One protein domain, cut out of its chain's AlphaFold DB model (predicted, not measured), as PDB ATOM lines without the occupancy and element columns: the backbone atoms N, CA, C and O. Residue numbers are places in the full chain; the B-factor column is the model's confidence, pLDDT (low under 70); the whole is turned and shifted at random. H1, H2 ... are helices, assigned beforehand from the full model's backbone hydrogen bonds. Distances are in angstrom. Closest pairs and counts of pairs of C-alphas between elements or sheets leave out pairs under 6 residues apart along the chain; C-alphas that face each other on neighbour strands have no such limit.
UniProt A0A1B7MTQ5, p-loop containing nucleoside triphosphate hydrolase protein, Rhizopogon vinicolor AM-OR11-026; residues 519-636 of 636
ATOM      1  N   VAL A 519     157.252 114.647 163.170       91.06
ATOM      2  CA  VAL A 519     156.536 115.646 163.982       91.06
ATOM      3  C   VAL A 519     155.089 115.849 163.525       91.06
ATOM      4  O   VAL A 519     154.223 116.087 164.359       91.06
ATOM      5  N   GLU A 520     154.792 115.721 162.228       91.75
ATOM      6  CA  GLU A 520     153.433 115.897 161.707       91.75
ATOM      7  C   GLU A 520     152.514 114.744 162.105       91.75
ATOM      8  O   GLU A 520     151.408 114.977 162.592       91.75
ATOM      9  N   GLU A 521     152.967 113.503 161.926       94.38
ATOM     10  CA  GLU A 521     152.227 112.310 162.331       94.38
ATOM     11  C   GLU A 521     152.040 112.265 163.853       94.38
ATOM     12  O   GLU A 521     150.928 112.023 164.326       94.38
ATOM     13  N   ARG A 522     153.097 112.588 164.609       94.31
ATOM     14  CA  ARG A 522     153.083 112.678 166.076       94.31
ATOM     15  C   ARG A 522     152.105 113.733 166.584       94.31
ATOM     16  O   ARG A 522     151.230 113.424 167.387       94.31
ATOM     17  N   SER A 523     152.195 114.961 166.071       94.88
ATOM     18  CA  SER A 523     151.321 116.062 166.500       94.88
ATOM     19  C   SER A 523     149.861 115.776 166.171       94.88
ATOM     20  O   SER A 523     148.998 115.957 167.025       94.88
ATOM     21  N   ARG A 524     149.585 115.227 164.978       95.25
ATOM     22  CA  ARG A 524     148.231 114.803 164.600       95.25
ATOM     23  C   ARG A 524     147.678 113.768 165.575       95.25
ATOM     24  O   ARG A 524     146.513 113.864 165.957       95.25
ATOM     25  N   PHE A 525     148.490 112.793 165.978       96.19
ATOM     26  CA  PHE A 525     148.080 111.788 166.953       96.19
ATOM     27  C   PHE A 525     147.745 112.421 168.308       96.19
ATOM     28  O   PHE A 525     146.666 112.170 168.842       96.19
ATOM     29  N   VAL A 526     148.624 113.283 168.830       95.56
ATOM     30  CA  VAL A 526     148.416 113.982 170.109       95.56
ATOM     31  C   VAL A 526     147.129 114.813 170.081       95.56
ATOM     32  O   VAL A 526     146.312 114.723 170.996       95.56
ATOM     33  N   GLU A 527     146.913 115.581 169.016       93.50
ATOM     34  CA  GLU A 527     145.745 116.456 168.860       93.50
ATOM     35  C   GLU A 527     144.434 115.680 168.692       93.50
ATOM     36  O   GLU A 527     143.382 116.143 169.135       93.50
ATOM     37  N   THR A 528     144.494 114.496 168.078       94.56
ATOM     38  CA  THR A 528     143.311 113.665 167.811       94.56
ATOM     39  C   THR A 528     142.946 112.784 169.003       94.56
ATOM     40  O   THR A 528     141.769 112.660 169.332       94.56
ATOM     41  N   HIS A 529     143.936 112.161 169.645       95.06
ATOM     42  CA  HIS A 529     143.710 111.080 170.608       95.06
ATOM     43  C   HIS A 529     144.026 111.451 172.056       95.06
ATOM     44  O   HIS A 529     143.532 110.783 172.957       95.06
ATOM     45  N   LEU A 530     144.824 112.496 172.298       94.44
ATOM     46  CA  LEU A 530     145.325 112.829 173.639       94.44
ATOM     47  C   LEU A 530     144.857 114.205 174.121       94.44
ATOM     48  O   LEU A 530     145.437 114.750 175.056       94.44
ATOM     49  N   LYS A 531     143.835 114.801 173.493       87.19
ATOM     50  CA  LYS A 531     143.396 116.182 173.766       87.19
ATOM     51  C   LYS A 531     143.179 116.453 175.260       87.19
ATOM     52  O   LYS A 531     143.698 117.452 175.765       87.19
ATOM     53  N   ASP A 532     142.508 115.529 175.942       88.06
ATOM     54  CA  ASP A 532     142.110 115.641 177.351       88.06
ATOM     55  C   ASP A 532     143.191 115.162 178.342       88.06
ATOM     56  O   ASP A 532     142.991 115.213 179.554       88.06
ATOM     57  N   MET A 533     144.360 114.741 177.846       91.62
ATOM     58  CA  MET A 533     145.484 114.288 178.671       91.62
ATOM     59  C   MET A 533     146.391 115.444 179.116       91.62
ATOM     60  O   MET A 533     146.469 116.506 178.478       91.62
ATOM     61  N   LYS A 534     147.131 115.227 180.209       92.19
ATOM     62  CA  LYS A 534     148.126 116.169 180.742       92.19
ATOM     63  C   LYS A 534     149.328 116.289 179.803       92.19
ATOM     64  O   LYS A 534     149.630 115.376 179.038       92.19
ATOM     65  N   LEU A 535     150.068 117.398 179.905       92.75
ATOM     66  CA  LEU A 535     151.257 117.630 179.074       92.75
ATOM     67  C   LEU A 535     152.298 116.510 179.221       92.75
ATOM     68  O   LEU A 535     152.791 116.015 178.214       92.75
ATOM     69  N   TYR A 536     152.573 116.064 180.450       93.94
ATOM     70  CA  TYR A 536     153.473 114.932 180.693       93.94
ATOM     71  C   TYR A 536     153.060 113.677 179.910       93.94
ATOM     72  O   TYR A 536     153.902 113.041 179.289       93.94
ATOM     73  N   GLU A 537     151.771 113.334 179.896       93.56
ATOM     74  CA  GLU A 537     151.262 112.149 179.197       93.56
ATOM     75  C   GLU A 537     151.364 112.317 177.676       93.56
ATOM     76  O   GLU A 537     151.781 111.393 176.979       93.56
ATOM     77  N   LYS A 538     151.065 113.519 177.165       95.12
ATOM     78  CA  LYS A 538     151.245 113.866 175.747       95.12
ATOM     79  C   LYS A 538     152.700 113.691 175.318       95.12
ATOM     80  O   LYS A 538     152.956 113.029 174.317       95.12
ATOM     81  N   LEU A 539     153.644 114.230 176.094       94.00
ATOM     82  CA  LEU A 539     155.080 114.118 175.825       94.00
ATOM     83  C   LEU A 539     155.600 112.683 176.001       94.00
ATOM     84  O   LEU A 539     156.466 112.250 175.244       94.00
ATOM     85  N   LEU A 540     155.048 111.921 176.951       93.62
ATOM     86  CA  LEU A 540     155.382 110.512 177.157       93.62
ATOM     87  C   LEU A 540     155.007 109.662 175.934       93.62
ATOM     88  O   LEU A 540     155.830 108.882 175.460       93.62
ATOM     89  N   ILE A 541     153.782 109.813 175.419       93.94
ATOM     90  CA  ILE A 541     153.326 109.082 174.228       93.94
ATOM     91  C   ILE A 541     154.054 109.569 172.974       93.94
ATOM     92  O   ILE A 541     154.471 108.750 172.153       93.94
ATOM     93  N   ASP A 542     154.264 110.878 172.847       92.12
ATOM     94  CA  ASP A 542     155.037 111.476 171.760       92.12
ATOM     95  C   ASP A 542     156.462 110.894 171.691       92.12
ATOM     96  O   ASP A 542     156.915 110.520 170.613       92.12
ATOM     97  N   GLY A 543     157.139 110.734 172.834       90.12
ATOM     98  CA  GLY A 543     158.480 110.145 172.941       90.12
ATOM     99  C   GLY A 543     158.544 108.610 172.914       90.12
ATOM    100  O   GLY A 543     159.631 108.051 173.070       90.12
ATOM    101  N   SER A 544     157.417 107.914 172.746       92.75
ATOM    102  CA  SER A 544     157.372 106.447 172.760       92.75
ATOM    103  C   SER A 544     157.948 105.824 171.471       92.75
ATOM    104  O   SER A 544     157.911 106.449 170.404       92.75
ATOM    105  N   PRO A 545     158.455 104.575 171.511       89.69
ATOM    106  CA  PRO A 545     159.039 103.896 170.348       89.69
ATOM    107  C   PRO A 545     157.978 103.366 169.354       89.69
ATOM    108  O   PRO A 545     158.035 102.222 168.897       89.69
ATOM    109  N   MET A 546     156.990 104.191 169.000       87.81
ATOM    110  CA  MET A 546     155.886 103.836 168.108       87.81
ATOM    111  C   MET A 546     156.313 103.819 166.631       87.81
ATOM    112  O   MET A 546     157.095 104.645 166.157       87.81
ATOM    113  N   SER A 547     155.745 102.894 165.851       89.38
ATOM    114  CA  SER A 547     155.865 102.926 164.388       89.38
ATOM    115  C   SER A 547     154.824 103.863 163.771       89.38
ATOM    116  O   SER A 547     153.816 103.408 163.251       89.38
ATOM    117  N   TRP A 548     155.104 105.170 163.774       89.94
ATOM    118  CA  TRP A 548     154.194 106.240 163.320       89.94
ATOM    119  C   TRP A 548     153.666 106.122 161.877       89.94
ATOM    120  O   TRP A 548     152.682 106.762 161.526       89.94
ATOM    121  N   LEU A 549     154.320 105.320 161.030       87.44
ATOM    122  CA  LEU A 549     153.910 105.074 159.640       87.44
ATOM    123  C   LEU A 549     153.112 103.772 159.455       87.44
ATOM    124  O   LEU A 549     152.674 103.481 158.344       87.44
ATOM    125  N   ASP A 550     152.971 102.963 160.503       89.69
ATOM    126  CA  ASP A 550     152.180 101.736 160.480       89.69
ATOM    127  C   ASP A 550     150.787 102.028 161.042       89.69
ATOM    128  O   ASP A 550     150.620 102.239 162.241       89.69
ATOM    129  N   GLY A 551     149.783 102.038 160.162       91.50
ATOM    130  CA  GLY A 551     148.405 102.348 160.540       91.50
ATOM    131  C   GLY A 551     147.848 101.419 161.620       91.50
ATOM    132  O   GLY A 551     147.156 101.899 162.510       91.50
ATOM    133  N   ALA A 552     148.199 100.128 161.601       92.06
ATOM    134  CA  ALA A 552     147.744  99.185 162.622       92.06
ATOM    135  C   ALA A 552     148.385  99.482 163.986       92.06
ATOM    136  O   ALA A 552     147.711  99.411 165.011       92.06
ATOM    137  N   ALA A 553     149.665  99.871 163.998       92.81
ATOM    138  CA  ALA A 553     150.358 100.244 165.230       92.81
ATOM    139  C   ALA A 553     149.811 101.556 165.816       92.81
ATOM    140  O   ALA A 553     149.654 101.672 167.029       92.81
ATOM    141  N   VAL A 554     149.485 102.529 164.958       94.12
ATOM    142  CA  VAL A 554     148.861 103.798 165.365       94.12
ATOM    143  C   VAL A 554     147.453 103.565 165.922       94.12
ATOM    144  O   VAL A 554     147.112 104.117 166.966       94.12
ATOM    145  N   GLU A 555     146.645 102.724 165.274       94.12
ATOM    146  CA  GLU A 555     145.300 102.374 165.747       94.12
ATOM    147  C   GLU A 555     145.352 101.633 167.092       94.12
ATOM    148  O   GLU A 555     144.610 101.961 168.020       94.12
ATOM    149  N   PHE A 556     146.292 100.696 167.235       95.25
ATOM    150  CA  PHE A 556     146.561 100.013 168.497       95.25
ATOM    151  C   PHE A 556     146.964 100.996 169.605       95.25
ATOM    152  O   PHE A 556     146.391 100.971 170.693       95.25
ATOM    153  N   ALA A 557     147.887 101.923 169.337       95.31
ATOM    154  CA  ALA A 557     148.289 102.931 170.314       95.31
ATOM    155  C   ALA A 557     147.136 103.868 170.708       95.31
ATOM    156  O   ALA A 557     146.976 104.190 171.887       95.31
ATOM    157  N   ALA A 558     146.301 104.278 169.746       95.25
ATOM    158  CA  ALA A 558     145.099 105.063 170.018       95.25
ATOM    159  C   ALA A 558     144.142 104.304 170.947       95.25
ATOM    160  O   ALA A 558     143.598 104.891 171.882       95.25
ATOM    161  N   ARG A 559     143.994 102.988 170.746       95.25
ATOM    162  CA  ARG A 559     143.197 102.130 171.626       95.25
ATOM    163  C   ARG A 559     143.757 102.064 173.043       95.25
ATOM    164  O   ARG A 559     142.980 102.190 173.987       95.25
ATOM    165  N   LEU A 560     145.074 101.919 173.201       95.50
ATOM    166  CA  LEU A 560     145.715 101.953 174.520       95.50
ATOM    167  C   LEU A 560     145.424 103.271 175.248       95.50
ATOM    168  O   LEU A 560     145.031 103.258 176.413       95.50
ATOM    169  N   CYS A 561     145.567 104.400 174.549       95.06
ATOM    170  CA  CYS A 561     145.324 105.728 175.116       95.06
ATOM    171  C   CYS A 561     143.848 105.931 175.486       95.06
ATOM    172  O   CYS A 561     143.552 106.466 176.552       95.06
ATOM    173  N   GLN A 562     142.922 105.451 174.649       94.38
ATOM    174  CA  GLN A 562     141.490 105.476 174.946       94.38
ATOM    175  C   GLN A 562     141.175 104.692 176.227       94.38
ATOM    176  O   GLN A 562     140.553 105.227 177.136       94.38
ATOM    177  N   MET A 563     141.644 103.444 176.329       94.75
ATOM    178  CA  MET A 563     141.420 102.614 177.519       94.75
ATOM    179  C   MET A 563     142.024 103.248 178.776       94.75
ATOM    180  O   MET A 563     141.403 103.237 179.838       94.75
ATOM    181  N   TYR A 564     143.217 103.837 178.649       94.44
ATOM    182  CA  TYR A 564     143.868 104.550 179.741       94.44
ATOM    183  C   TYR A 564     143.016 105.727 180.231       94.44
ATOM    184  O   TYR A 564     142.806 105.864 181.433       94.44
ATOM    185  N   ASN A 565     142.488 106.538 179.313       91.94
ATOM    186  CA  ASN A 565     141.673 107.703 179.647       91.94
ATOM    187  C   ASN A 565     140.297 107.321 180.223       91.94
ATOM    188  O   ASN A 565     139.809 107.980 181.138       91.94
ATOM    189  N   ASP A 566     139.688 106.248 179.714       91.62
ATOM    190  CA  ASP A 566     138.336 105.836 180.102       91.62
ATOM    191  C   ASP A 566     138.304 105.141 181.471       91.62
ATOM    192  O   ASP A 566     137.387 105.366 182.265       91.62
ATOM    193  N   THR A 567     139.269 104.257 181.750       91.38
ATOM    194  CA  THR A 567     139.212 103.368 182.927       91.38
ATOM    195  C   THR A 567     140.495 103.319 183.748       91.38
ATOM    196  O   THR A 567     140.483 102.742 184.836       91.38
ATOM    197  N   ILE A 568     141.607 103.880 183.250       91.31
ATOM    198  CA  ILE A 568     142.956 103.719 183.827       91.31
ATOM    199  C   ILE A 568     143.309 102.221 183.974       91.31
ATOM    200  O   ILE A 568     144.095 101.821 184.827       91.31
ATOM    201  N   ARG A 569     142.710 101.356 183.145       94.25
ATOM    202  CA  ARG A 569     143.008  99.922 183.071       94.25
ATOM    203  C   ARG A 569     143.127  99.513 181.615       94.25
ATOM    204  O   ARG A 569     142.144  99.459 180.879       94.25
ATOM    205  N   VAL A 570     144.352  99.226 181.206       95.38
ATOM    206  CA  VAL A 570     144.706  98.950 179.819       95.38
ATOM    207  C   VAL A 570     145.052  97.476 179.681       95.38
ATOM    208  O   VAL A 570     146.167  97.058 179.988       95.38
ATOM    209  N   GLY A 571     144.082  96.687 179.226       95.00
ATOM    210  CA  GLY A 571     144.274  95.273 178.926       95.00
ATOM    211  C   GLY A 571     144.887  95.047 177.542       95.00
ATOM    212  O   GLY A 571     144.389  95.581 176.549       95.00
ATOM    213  N   ILE A 572     145.959  94.253 177.463       94.31
ATOM    214  CA  ILE A 572     146.666  93.980 176.202       94.31
ATOM    215  C   ILE A 572     145.795  93.184 175.228       94.31
ATOM    216  O   ILE A 572     145.693  93.545 174.056       94.31
ATOM    217  N   LEU A 573     145.102  92.149 175.711       91.12
ATOM    218  CA  LEU A 573     144.275  91.280 174.866       91.12
ATOM    219  C   LEU A 573     143.108  92.038 174.228       91.12
ATOM    220  O   LEU A 573     142.798  91.804 173.061       91.12
ATOM    221  N   ASP A 574     142.506  92.973 174.967       90.75
ATOM    222  CA  ASP A 574     141.437  93.841 174.470       90.75
ATOM    223  C   ASP A 574     141.955  94.831 173.421       90.75
ATOM    224  O   ASP A 574     141.275  95.107 172.430       90.75
ATOM    225  N   ALA A 575     143.167  95.361 173.614       92.12
ATOM    226  CA  ALA A 575     143.798  96.258 172.655       92.12
ATOM    227  C   ALA A 575     144.171  95.536 171.348       92.12
ATOM    228  O   ALA A 575     144.003  96.096 170.264       92.12
ATOM    229  N   LEU A 576     144.605  94.273 171.434       91.44
ATOM    230  CA  LEU A 576     144.969  93.437 170.283       91.44
ATOM    231  C   LEU A 576     143.779  92.992 169.422       91.44
ATOM    232  O   LEU A 576     143.985  92.563 168.285       91.44
ATOM    233  N   GLN A 577     142.541  93.115 169.915       88.56
ATOM    234  CA  GLN A 577     141.345  92.833 169.105       88.56
ATOM    235  C   GLN A 577     141.173  93.815 167.935       88.56
ATOM    236  O   GLN A 577     140.403  93.546 167.009       88.56
ATOM    237  N   ILE A 578     141.876  94.950 167.968       84.25
ATOM    238  CA  ILE A 578     141.849  95.967 166.921       84.25
ATOM    239  C   ILE A 578     142.946  95.704 165.885       84.25
ATOM    240  O   ILE A 578     144.054  95.265 166.194       84.25
ATOM    241  N   GLY A 579     142.627  95.979 164.620       82.81
ATOM    242  CA  GLY A 579     143.544  95.777 163.506       82.81
ATOM    243  C   GLY A 579     143.680  94.307 163.070       82.81
ATOM    244  O   GLY A 579     142.826  93.461 163.353       82.81
ATOM    245  N   PRO A 580     144.725  93.983 162.289       89.38
ATOM    246  CA  PRO A 580     144.879  92.670 161.665       89.38
ATOM    247  C   PRO A 580     145.607  91.632 162.535       89.38
ATOM    248  O   PRO A 580     145.784  90.507 162.068       89.38
ATOM    249  N   TYR A 581     146.054  91.981 163.746       90.62
ATOM    250  CA  TYR A 581     147.014  91.185 164.519       90.62
ATOM    251  C   TYR A 581     146.504  89.787 164.891       90.62
ATOM    252  O   TYR A 581     147.024  88.808 164.353       90.62
ATOM    253  N   MET A 582     145.460  89.681 165.723       89.88
ATOM    254  CA  MET A 582     144.942  88.381 166.188       89.88
ATOM    255  C   MET A 582     144.498  87.483 165.030       89.88
ATOM    256  O   MET A 582     144.906  86.330 164.939       89.88
ATOM    257  N   LYS A 583     143.779  88.049 164.051       88.88
ATOM    258  CA  LYS A 583     143.349  87.324 162.841       88.88
ATOM    259  C   LYS A 583     144.517  86.782 162.019       88.88
ATOM    260  O   LYS A 583     144.348  85.818 161.277       88.88
ATOM    261  N   THR A 584     145.663  87.456 162.042       89.44
ATOM    262  CA  THR A 584     146.858  86.994 161.328       89.44
ATOM    263  C   THR A 584     147.579  85.918 162.122       89.44
ATOM    264  O   THR A 584     148.019  84.945 161.519       89.44
ATOM    265  N   LEU A 585     147.652  86.062 163.448       86.94
ATOM    266  CA  LEU A 585     148.239  85.063 164.334       86.94
ATOM    267  C   LEU A 585     147.508  83.717 164.208       86.94
ATOM    268  O   LEU A 585     148.138  82.728 163.848       86.94
ATOM    269  N   GLU A 586     146.176  83.715 164.331       87.19
ATOM    270  CA  GLU A 586     145.329  82.519 164.160       87.19
ATOM    271  C   GLU A 586     145.554  81.837 162.798       87.19
ATOM    272  O   GLU A 586     145.701  80.621 162.699       87.19
ATOM    273  N   LYS A 587     145.643  82.625 161.716       86.12
ATOM    274  CA  LYS A 587     145.917  82.088 160.372       86.12
ATOM    275  C   LYS A 587     147.287  81.430 160.269       86.12
ATOM    276  O   LYS A 587     147.431  80.461 159.528       86.12
ATOM    277  N   VAL A 588     148.300  81.977 160.939       85.69
ATOM    278  CA  VAL A 588     149.655  81.415 160.927       85.69
ATOM    279  C   VAL A 588     149.710  80.141 161.769       85.69
ATOM    280  O   VAL A 588     150.321  79.168 161.333       85.69
ATOM    281  N   GLU A 589     149.009  80.085 162.900       85.50
ATOM    282  CA  GLU A 589     148.864  78.867 163.710       85.50
ATOM    283  C   GLU A 589     148.154  77.739 162.938       85.50
ATOM    284  O   GLU A 589     148.623  76.595 162.922       85.50
ATOM    285  N   ASP A 590     147.087  78.062 162.199       84.44
ATOM    286  CA  ASP A 590     146.416  77.139 161.268       84.44
ATOM    287  C   ASP A 590     147.380  76.581 160.204       84.44
ATOM    288  O   ASP A 590     147.292  75.415 159.810       84.44
ATOM    289  N   MET A 591     148.306  77.412 159.714       81.06
ATOM    290  CA  MET A 591     149.313  76.993 158.734       81.06
ATOM    291  C   MET A 591     150.376  76.093 159.366       81.06
ATOM    292  O   MET A 591     150.737  75.074 158.777       81.06
ATOM    293  N   MET A 592     150.871  76.448 160.554       81.62
ATOM    294  CA  MET A 592     151.905  75.687 161.266       81.62
ATOM    295  C   MET A 592     151.403  74.318 161.730       81.62
ATOM    296  O   MET A 592     152.154  73.346 161.702       81.62
ATOM    297  N   SER A 593     150.125  74.222 162.099       82.88
ATOM    298  CA  SER A 593     149.470  72.959 162.460       82.88
ATOM    299  C   SER A 593     149.137  72.068 161.256       82.88
ATOM    300  O   SER A 593     148.707  70.928 161.433       82.88
ATOM    301  N   GLY A 594     149.323  72.560 160.024       77.19
ATOM    302  CA  GLY A 594     148.954  71.852 158.797       77.19
ATOM    303  C   GLY A 594     147.443  71.788 158.547       77.19
ATOM    304  O   GLY A 594     147.006  71.067 157.650       77.19
ATOM    305  N   ALA A 595     146.637  72.538 159.309       70.75
ATOM    306  CA  ALA A 595     145.183  72.523 159.210       70.75
ATOM    307  C   ALA A 595     144.675  73.133 157.890       70.75
ATOM    308  O   ALA A 595     143.674  72.660 157.342       70.75
ATOM    309  N   ARG A 596     145.347  74.171 157.357       65.50
ATOM    310  CA  ARG A 596     144.986  74.845 156.089       65.50
ATOM    311  C   ARG A 596     146.209  75.408 155.349       65.50
ATOM    312  O   ARG A 596     147.131  75.929 155.964       65.50
ATOM    313  N   SER A 597     146.183  75.365 154.012       58.72
ATOM    314  CA  SER A 597     147.197  75.987 153.141       58.72
ATOM    315  C   SER A 597     146.650  77.268 152.505       58.72
ATOM    316  O   SER A 597     145.629  77.233 151.819       58.72
ATOM    317  N   TYR A 598     147.329  78.398 152.720       62.25
ATOM    318  CA  TYR A 598     146.965  79.700 152.153       62.25
ATOM    319  C   TYR A 598     148.073  80.190 151.201       62.25
ATOM    320  O   TYR A 598     149.176  80.534 151.628       62.25
ATOM    321  N   ALA A 599     147.796  80.237 149.894       50.88
ATOM    322  CA  ALA A 599     148.753  80.709 148.888       50.88
ATOM    323  C   ALA A 599     149.053  82.216 149.049       50.88
ATOM    324  O   ALA A 599     148.136  83.020 149.192       50.88
ATOM    325  N   GLY A 600     150.333  82.611 149.028       54.38
ATOM    326  CA  GLY A 600     150.772  84.017 149.139       54.38
ATOM    327  C   GLY A 600     150.716  84.635 150.547       54.38
ATOM    328  O   GLY A 600     151.191  85.755 150.740       54.38
ATOM    329  N   ALA A 601     150.202  83.906 151.542       57.06
ATOM    330  CA  ALA A 601     150.012  84.371 152.918       57.06
ATOM    331  C   ALA A 601     151.290  84.682 153.741       57.06
ATOM    332  O   ALA A 601     151.234  85.626 154.532       57.06
ATOM    333  N   PRO A 602     152.450  83.998 153.580       63.84
ATOM    334  CA  PRO A 602     153.572  84.153 154.519       63.84
ATOM    335  C   PRO A 602     154.190  85.557 154.561       63.84
ATOM    336  O   PRO A 602     154.546  86.049 155.629       63.84
ATOM    337  N   PHE A 603     154.318  86.234 153.412       67.75
ATOM    338  CA  PHE A 603     155.018  87.523 153.351       67.75
ATOM    339  C   PHE A 603     154.185  88.678 153.920       67.75
ATOM    340  O   PHE A 603     154.723  89.552 154.605       67.75
ATOM    341  N   GLN A 604     152.873  88.670 153.654       75.25
ATOM    342  CA  GLN A 604     151.937  89.624 154.252       75.25
ATOM    343  C   GLN A 604     151.770  89.355 155.750       75.25
ATOM    344  O   GLN A 604     151.774  90.305 156.530       75.25
ATOM    345  N   ALA A 605     151.715  88.082 156.157       84.25
ATOM    346  CA  ALA A 605     151.658  87.711 157.565       84.25
ATOM    347  C   ALA A 605     152.899  88.189 158.330       84.25
ATOM    348  O   ALA A 605     152.755  88.830 159.363       84.25
ATOM    349  N   LEU A 606     154.108  87.983 157.792       86.62
ATOM    350  CA  LEU A 606     155.345  88.425 158.444       86.62
ATOM    351  C   LEU A 606     155.365  89.938 158.702       86.62
ATOM    352  O   LEU A 606     155.801  90.365 159.763       86.62
ATOM    353  N   LEU A 607     154.878  90.756 157.762       86.12
ATOM    354  CA  LEU A 607     154.804  92.208 157.965       86.12
ATOM    355  C   LEU A 607     153.873  92.570 159.132       86.12
ATOM    356  O   LEU A 607     154.215  93.423 159.948       86.12
ATOM    357  N   VAL A 608     152.714  91.914 159.214       90.12
ATOM    358  CA  VAL A 608     151.749  92.130 160.298       90.12
ATOM    359  C   VAL A 608     152.292  91.622 161.634       90.12
ATOM    360  O   VAL A 608     152.097  92.290 162.641       90.12
ATOM    361  N   LEU A 609     153.013  90.497 161.653       90.56
ATOM    362  CA  LEU A 609     153.646  89.953 162.859       90.56
ATOM    363  C   LEU A 609     154.813  90.824 163.352       90.56
ATOM    364  O   LEU A 609     154.946  91.039 164.553       90.56
ATOM    365  N   GLU A 610     155.620  91.390 162.446       90.69
ATOM    366  CA  GLU A 610     156.618  92.414 162.795       90.69
ATOM    367  C   GLU A 610     155.937  93.648 163.426       90.69
ATOM    368  O   GLU A 610     156.448  94.209 164.396       90.69
ATOM    369  N   GLY A 611     154.777  94.057 162.896       91.38
ATOM    370  CA  GLY A 611     153.949  95.128 163.459       91.38
ATOM    371  C   GLY A 611     153.384  94.782 164.841       91.38
ATOM    372  O   GLY A 611     153.502  95.587 165.760       91.38
ATOM    373  N   LEU A 612     152.851  93.569 165.011       92.12
ATOM    374  CA  LEU A 612     152.355  93.049 166.288       92.12
ATOM    375  C   LEU A 612     153.455  93.071 167.349       92.12
ATOM    376  O   LEU A 612     153.262  93.655 168.409       92.12
ATOM    377  N   HIS A 613     154.628  92.516 167.043       92.31
ATOM    378  CA  HIS A 613     155.764  92.528 167.963       92.31
ATOM    379  C   HIS A 613     156.104  93.956 168.418       92.31
ATOM    380  O   HIS A 613     156.311  94.200 169.602       92.31
ATOM    381  N   LYS A 614     156.124  94.935 167.506       92.00
ATOM    382  CA  LYS A 614     156.377  96.335 167.882       92.00
ATOM    383  C   LYS A 614     155.273  96.949 168.745       92.00
ATOM    384  O   LYS A 614     155.575  97.761 169.613       92.00
ATOM    385  N   SER A 615     154.023  96.573 168.513       93.88
ATOM    386  CA  SER A 615     152.890  96.986 169.343       93.88
ATOM    387  C   SER A 615     152.975  96.389 170.754       93.88
ATOM    388  O   SER A 615     152.749  97.105 171.727       93.88
ATOM    389  N   LEU A 616     153.415  95.133 170.891       93.56
ATOM    390  CA  LEU A 616     153.716  94.523 172.195       93.56
ATOM    391  C   LEU A 616     154.874  95.241 172.899       93.56
ATOM    392  O   LEU A 616     154.755  95.615 174.059       93.56
ATOM    393  N   VAL A 617     155.957  95.544 172.174       93.31
ATOM    394  CA  VAL A 617     157.087  96.348 172.676       93.31
ATOM    395  C   VAL A 617     156.619  97.720 173.183       93.31
ATOM    396  O   VAL A 617     157.075  98.161 174.233       93.31
ATOM    397  N   LEU A 618     155.683  98.384 172.493       95.12
ATOM    398  CA  LEU A 618     155.081  99.634 172.970       95.12
ATOM    399  C   LEU A 618     154.281  99.430 174.266       95.12
ATOM    400  O   LEU A 618     154.400 100.242 175.182       95.12
ATOM    401  N   TYR A 619     153.482  98.362 174.357       95.81
ATOM    402  CA  TYR A 619     152.734  98.046 175.577       95.81
ATOM    403  C   TYR A 619     153.677  97.802 176.763       95.81
ATOM    404  O   TYR A 619     153.500  98.419 177.812       95.81
ATOM    405  N   LEU A 620     154.720  96.987 176.573       95.25
ATOM    406  CA  LEU A 620     155.763  96.742 177.574       95.25
ATOM    407  C   LEU A 620     156.477  98.037 177.963       95.25
ATOM    408  O   LEU A 620     156.678  98.320 179.138       95.25
ATOM    409  N   TRP A 621     156.810  98.897 176.999       96.12
ATOM    410  CA  TRP A 621     157.388 100.204 177.301       96.12
ATOM    411  C   TRP A 621     156.466 101.030 178.214       96.12
ATOM    412  O   TRP A 621     156.923 101.614 179.200       96.12
ATOM    413  N   LEU A 622     155.160 101.051 177.938       95.69
ATOM    414  CA  LEU A 622     154.180 101.766 178.758       95.69
ATOM    415  C   LEU A 622     153.985 101.120 180.136       95.69
ATOM    416  O   LEU A 622     153.829 101.850 181.115       95.69
ATOM    417  N   SER A 623     154.090  99.797 180.271       95.12
ATOM    418  CA  SER A 623     153.946  99.130 181.572       95.12
ATOM    419  C   SER A 623     155.010  99.522 182.593       95.12
ATOM    420  O   SER A 623     154.746  99.481 183.788       95.12
ATOM    421  N   TYR A 624     156.181 100.001 182.164       93.44
ATOM    422  CA  TYR A 624     157.214 100.494 183.085       93.44
ATOM    423  C   TYR A 624     157.088 101.978 183.472       93.44
ATOM    424  O   TYR A 624     157.917 102.462 184.244       93.44
ATOM    425  N   ARG A 625     156.097 102.733 182.960       92.75
ATOM    426  CA  ARG A 625     155.884 104.148 183.340       92.75
ATOM    427  C   ARG A 625     154.654 104.309 184.243       92.75
ATOM    428  O   ARG A 625     154.843 104.642 185.411       92.75
ATOM    429  N   PRO A 626     153.418 104.052 183.773       90.19
ATOM    430  CA  PRO A 626     152.260 103.842 184.653       90.19
ATOM    431  C   PRO A 626     151.905 102.343 184.846       90.19
ATOM    432  O   PRO A 626     150.911 101.875 184.282       90.19
ATOM    433  N   PRO A 627     152.638 101.587 185.695       88.44
ATOM    434  CA  PRO A 627     152.465 100.132 185.847       88.44
ATOM    435  C   PRO A 627     151.083  99.705 186.347       88.44
ATOM    436  O   PRO A 627     150.581  98.652 185.972       88.44
ATOM    437  N   VAL A 628     150.425 100.533 187.165       91.44
ATOM    438  CA  VAL A 628     149.072 100.234 187.670       91.44
ATOM    439  C   VAL A 628     148.040 100.229 186.540       91.44
ATOM    440  O   VAL A 628     147.086  99.455 186.582       91.44
ATOM    441  N   ALA A 629     148.227 101.083 185.529       93.88
ATOM    442  CA  ALA A 629     147.290 101.178 184.421       93.88
ATOM    443  C   ALA A 629     147.532 100.093 183.366       93.88
ATOM    444  O   ALA A 629     146.584  99.478 182.884       93.88
ATOM    445  N   PHE A 630     148.795  99.825 183.043       95.50
ATOM    446  CA  PHE A 630     149.221  98.813 182.072       95.50
ATOM    447  C   PHE A 630     149.635  97.539 182.813       95.50
ATOM    448  O   PHE A 630     150.813  97.217 182.939       95.50
ATOM    449  N   HIS A 631     148.634  96.852 183.363       92.25
ATOM    450  CA  HIS A 631     148.816  95.817 184.381       92.25
ATOM    451  C   HIS A 631     149.059  94.398 183.837       92.25
ATOM    452  O   HIS A 631     149.137  93.462 184.627       92.25
ATOM    453  N   GLN A 632     149.111  94.204 182.516       93.69
ATOM    454  CA  GLN A 632     149.267  92.887 181.880       93.69
ATOM    455  C   GLN A 632     150.641  92.722 181.220       93.69
ATOM    456  O   GLN A 632     150.742  92.192 180.121       93.69
ATOM    457  N   SER A 633     151.707  93.211 181.857       90.12
ATOM    458  CA  SER A 633     153.065  93.129 181.301       90.12
ATOM    459  C   SER A 633     153.626  91.709 181.224       90.12
ATOM    460  O   SER A 633     154.555  91.489 180.469       90.12
ATOM    461  N   GLU A 634     153.115  90.771 182.030       89.56
ATOM    462  CA  GLU A 634     153.489  89.349 181.940       89.56
ATOM    463  C   GLU A 634     152.725  88.614 180.828       89.56
ATOM    464  O   GLU A 634     153.245  87.654 180.267       89.56
ATOM    465  N   ASP A 635     151.498  89.055 180.515       89.38
ATOM    466  CA  ASP A 635     150.692  88.487 179.427       89.38
ATOM    467  C   ASP A 635     151.153  88.993 178.043       89.38
ATOM    468  O   ASP A 635     150.936  88.314 177.038       89.38
ATOM    469  N   ALA A 636     151.703  90.214 177.995       85.06
ATOM    470  CA  ALA A 636     152.197  90.897 176.795       85.06
ATOM    471  C   ALA A 636     153.611  90.442 176.419       85.06
ATOM    472  O   ALA A 636     153.858  90.282 175.199       85.06
TER     473      ALA A 636
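What this domain is: This is residues 519 to 636 of the 636 residues of the protein "p-loop containing nucleoside triphosphate hydrolase protein" of Rhizopogon vinicolor AM-OR11-026 (UniProt A0A1B7MTQ5). Two long helices, H3 and H6, pack together at a shallow angle in the middle of an elongated helical body. H1 packs on H3 and H2 on H1 at one end, while H5 folds back with the first part of H6 to make the other end. Short H4 packs on H3, and the last residues, 624 to 636, turn back without a named element. The printed part has 118 residues with six named helices, H1 to H6 in order, and no named strand: all helix, compact, with a radius of gyration of the C-alphas of 15.5 A and spans of 50 by 31 by 20 A.

How they stand to each other: H1, residues 519 to 529, touches H2, residues 535 to 542, at a steep tilt of 57 degrees, opposite ways; their closest C-alphas, Arg 522 and Asp 542, are 6.1 A apart. H3, residues 551 to 567, is the hub. With residues 558 to 562 alone it touches H1, closest at C-alphas 529 and 558, 6.2 A. With residues 556 to 560 alone it touches H4, residues 572 to 576, closest at C-alphas 559 and 575, 6.0 A. H6, residues 601 to 623, touches H3 through 611 to 615 alone, at a tilt of 33 degrees, only just shallow, the same way; C-alphas 553 and 615 are closest, 5.8 A. H5, residues 581 to 592, touches H6 at a steep tilt of 50 degrees, opposite ways, closest at C-alphas 581 and 612, 5.9 A. In all six helices every O i to N i+4 pair is within hydrogen-bond range.

Where its parts are: H1 begins at C-alpha 519 (156.536, 115.646, 163.982). H3 is 24.2 A long, and H6, 32.5 A, ends at C-alpha 623 (153.946, 99.130, 181.572).

The domain as a whole: The farthest C-alphas, Leu 535 and Gly 594, are 50.1 A apart. The printed part has no cut and no long link. Residues 596 to 603 have pLDDT under 70.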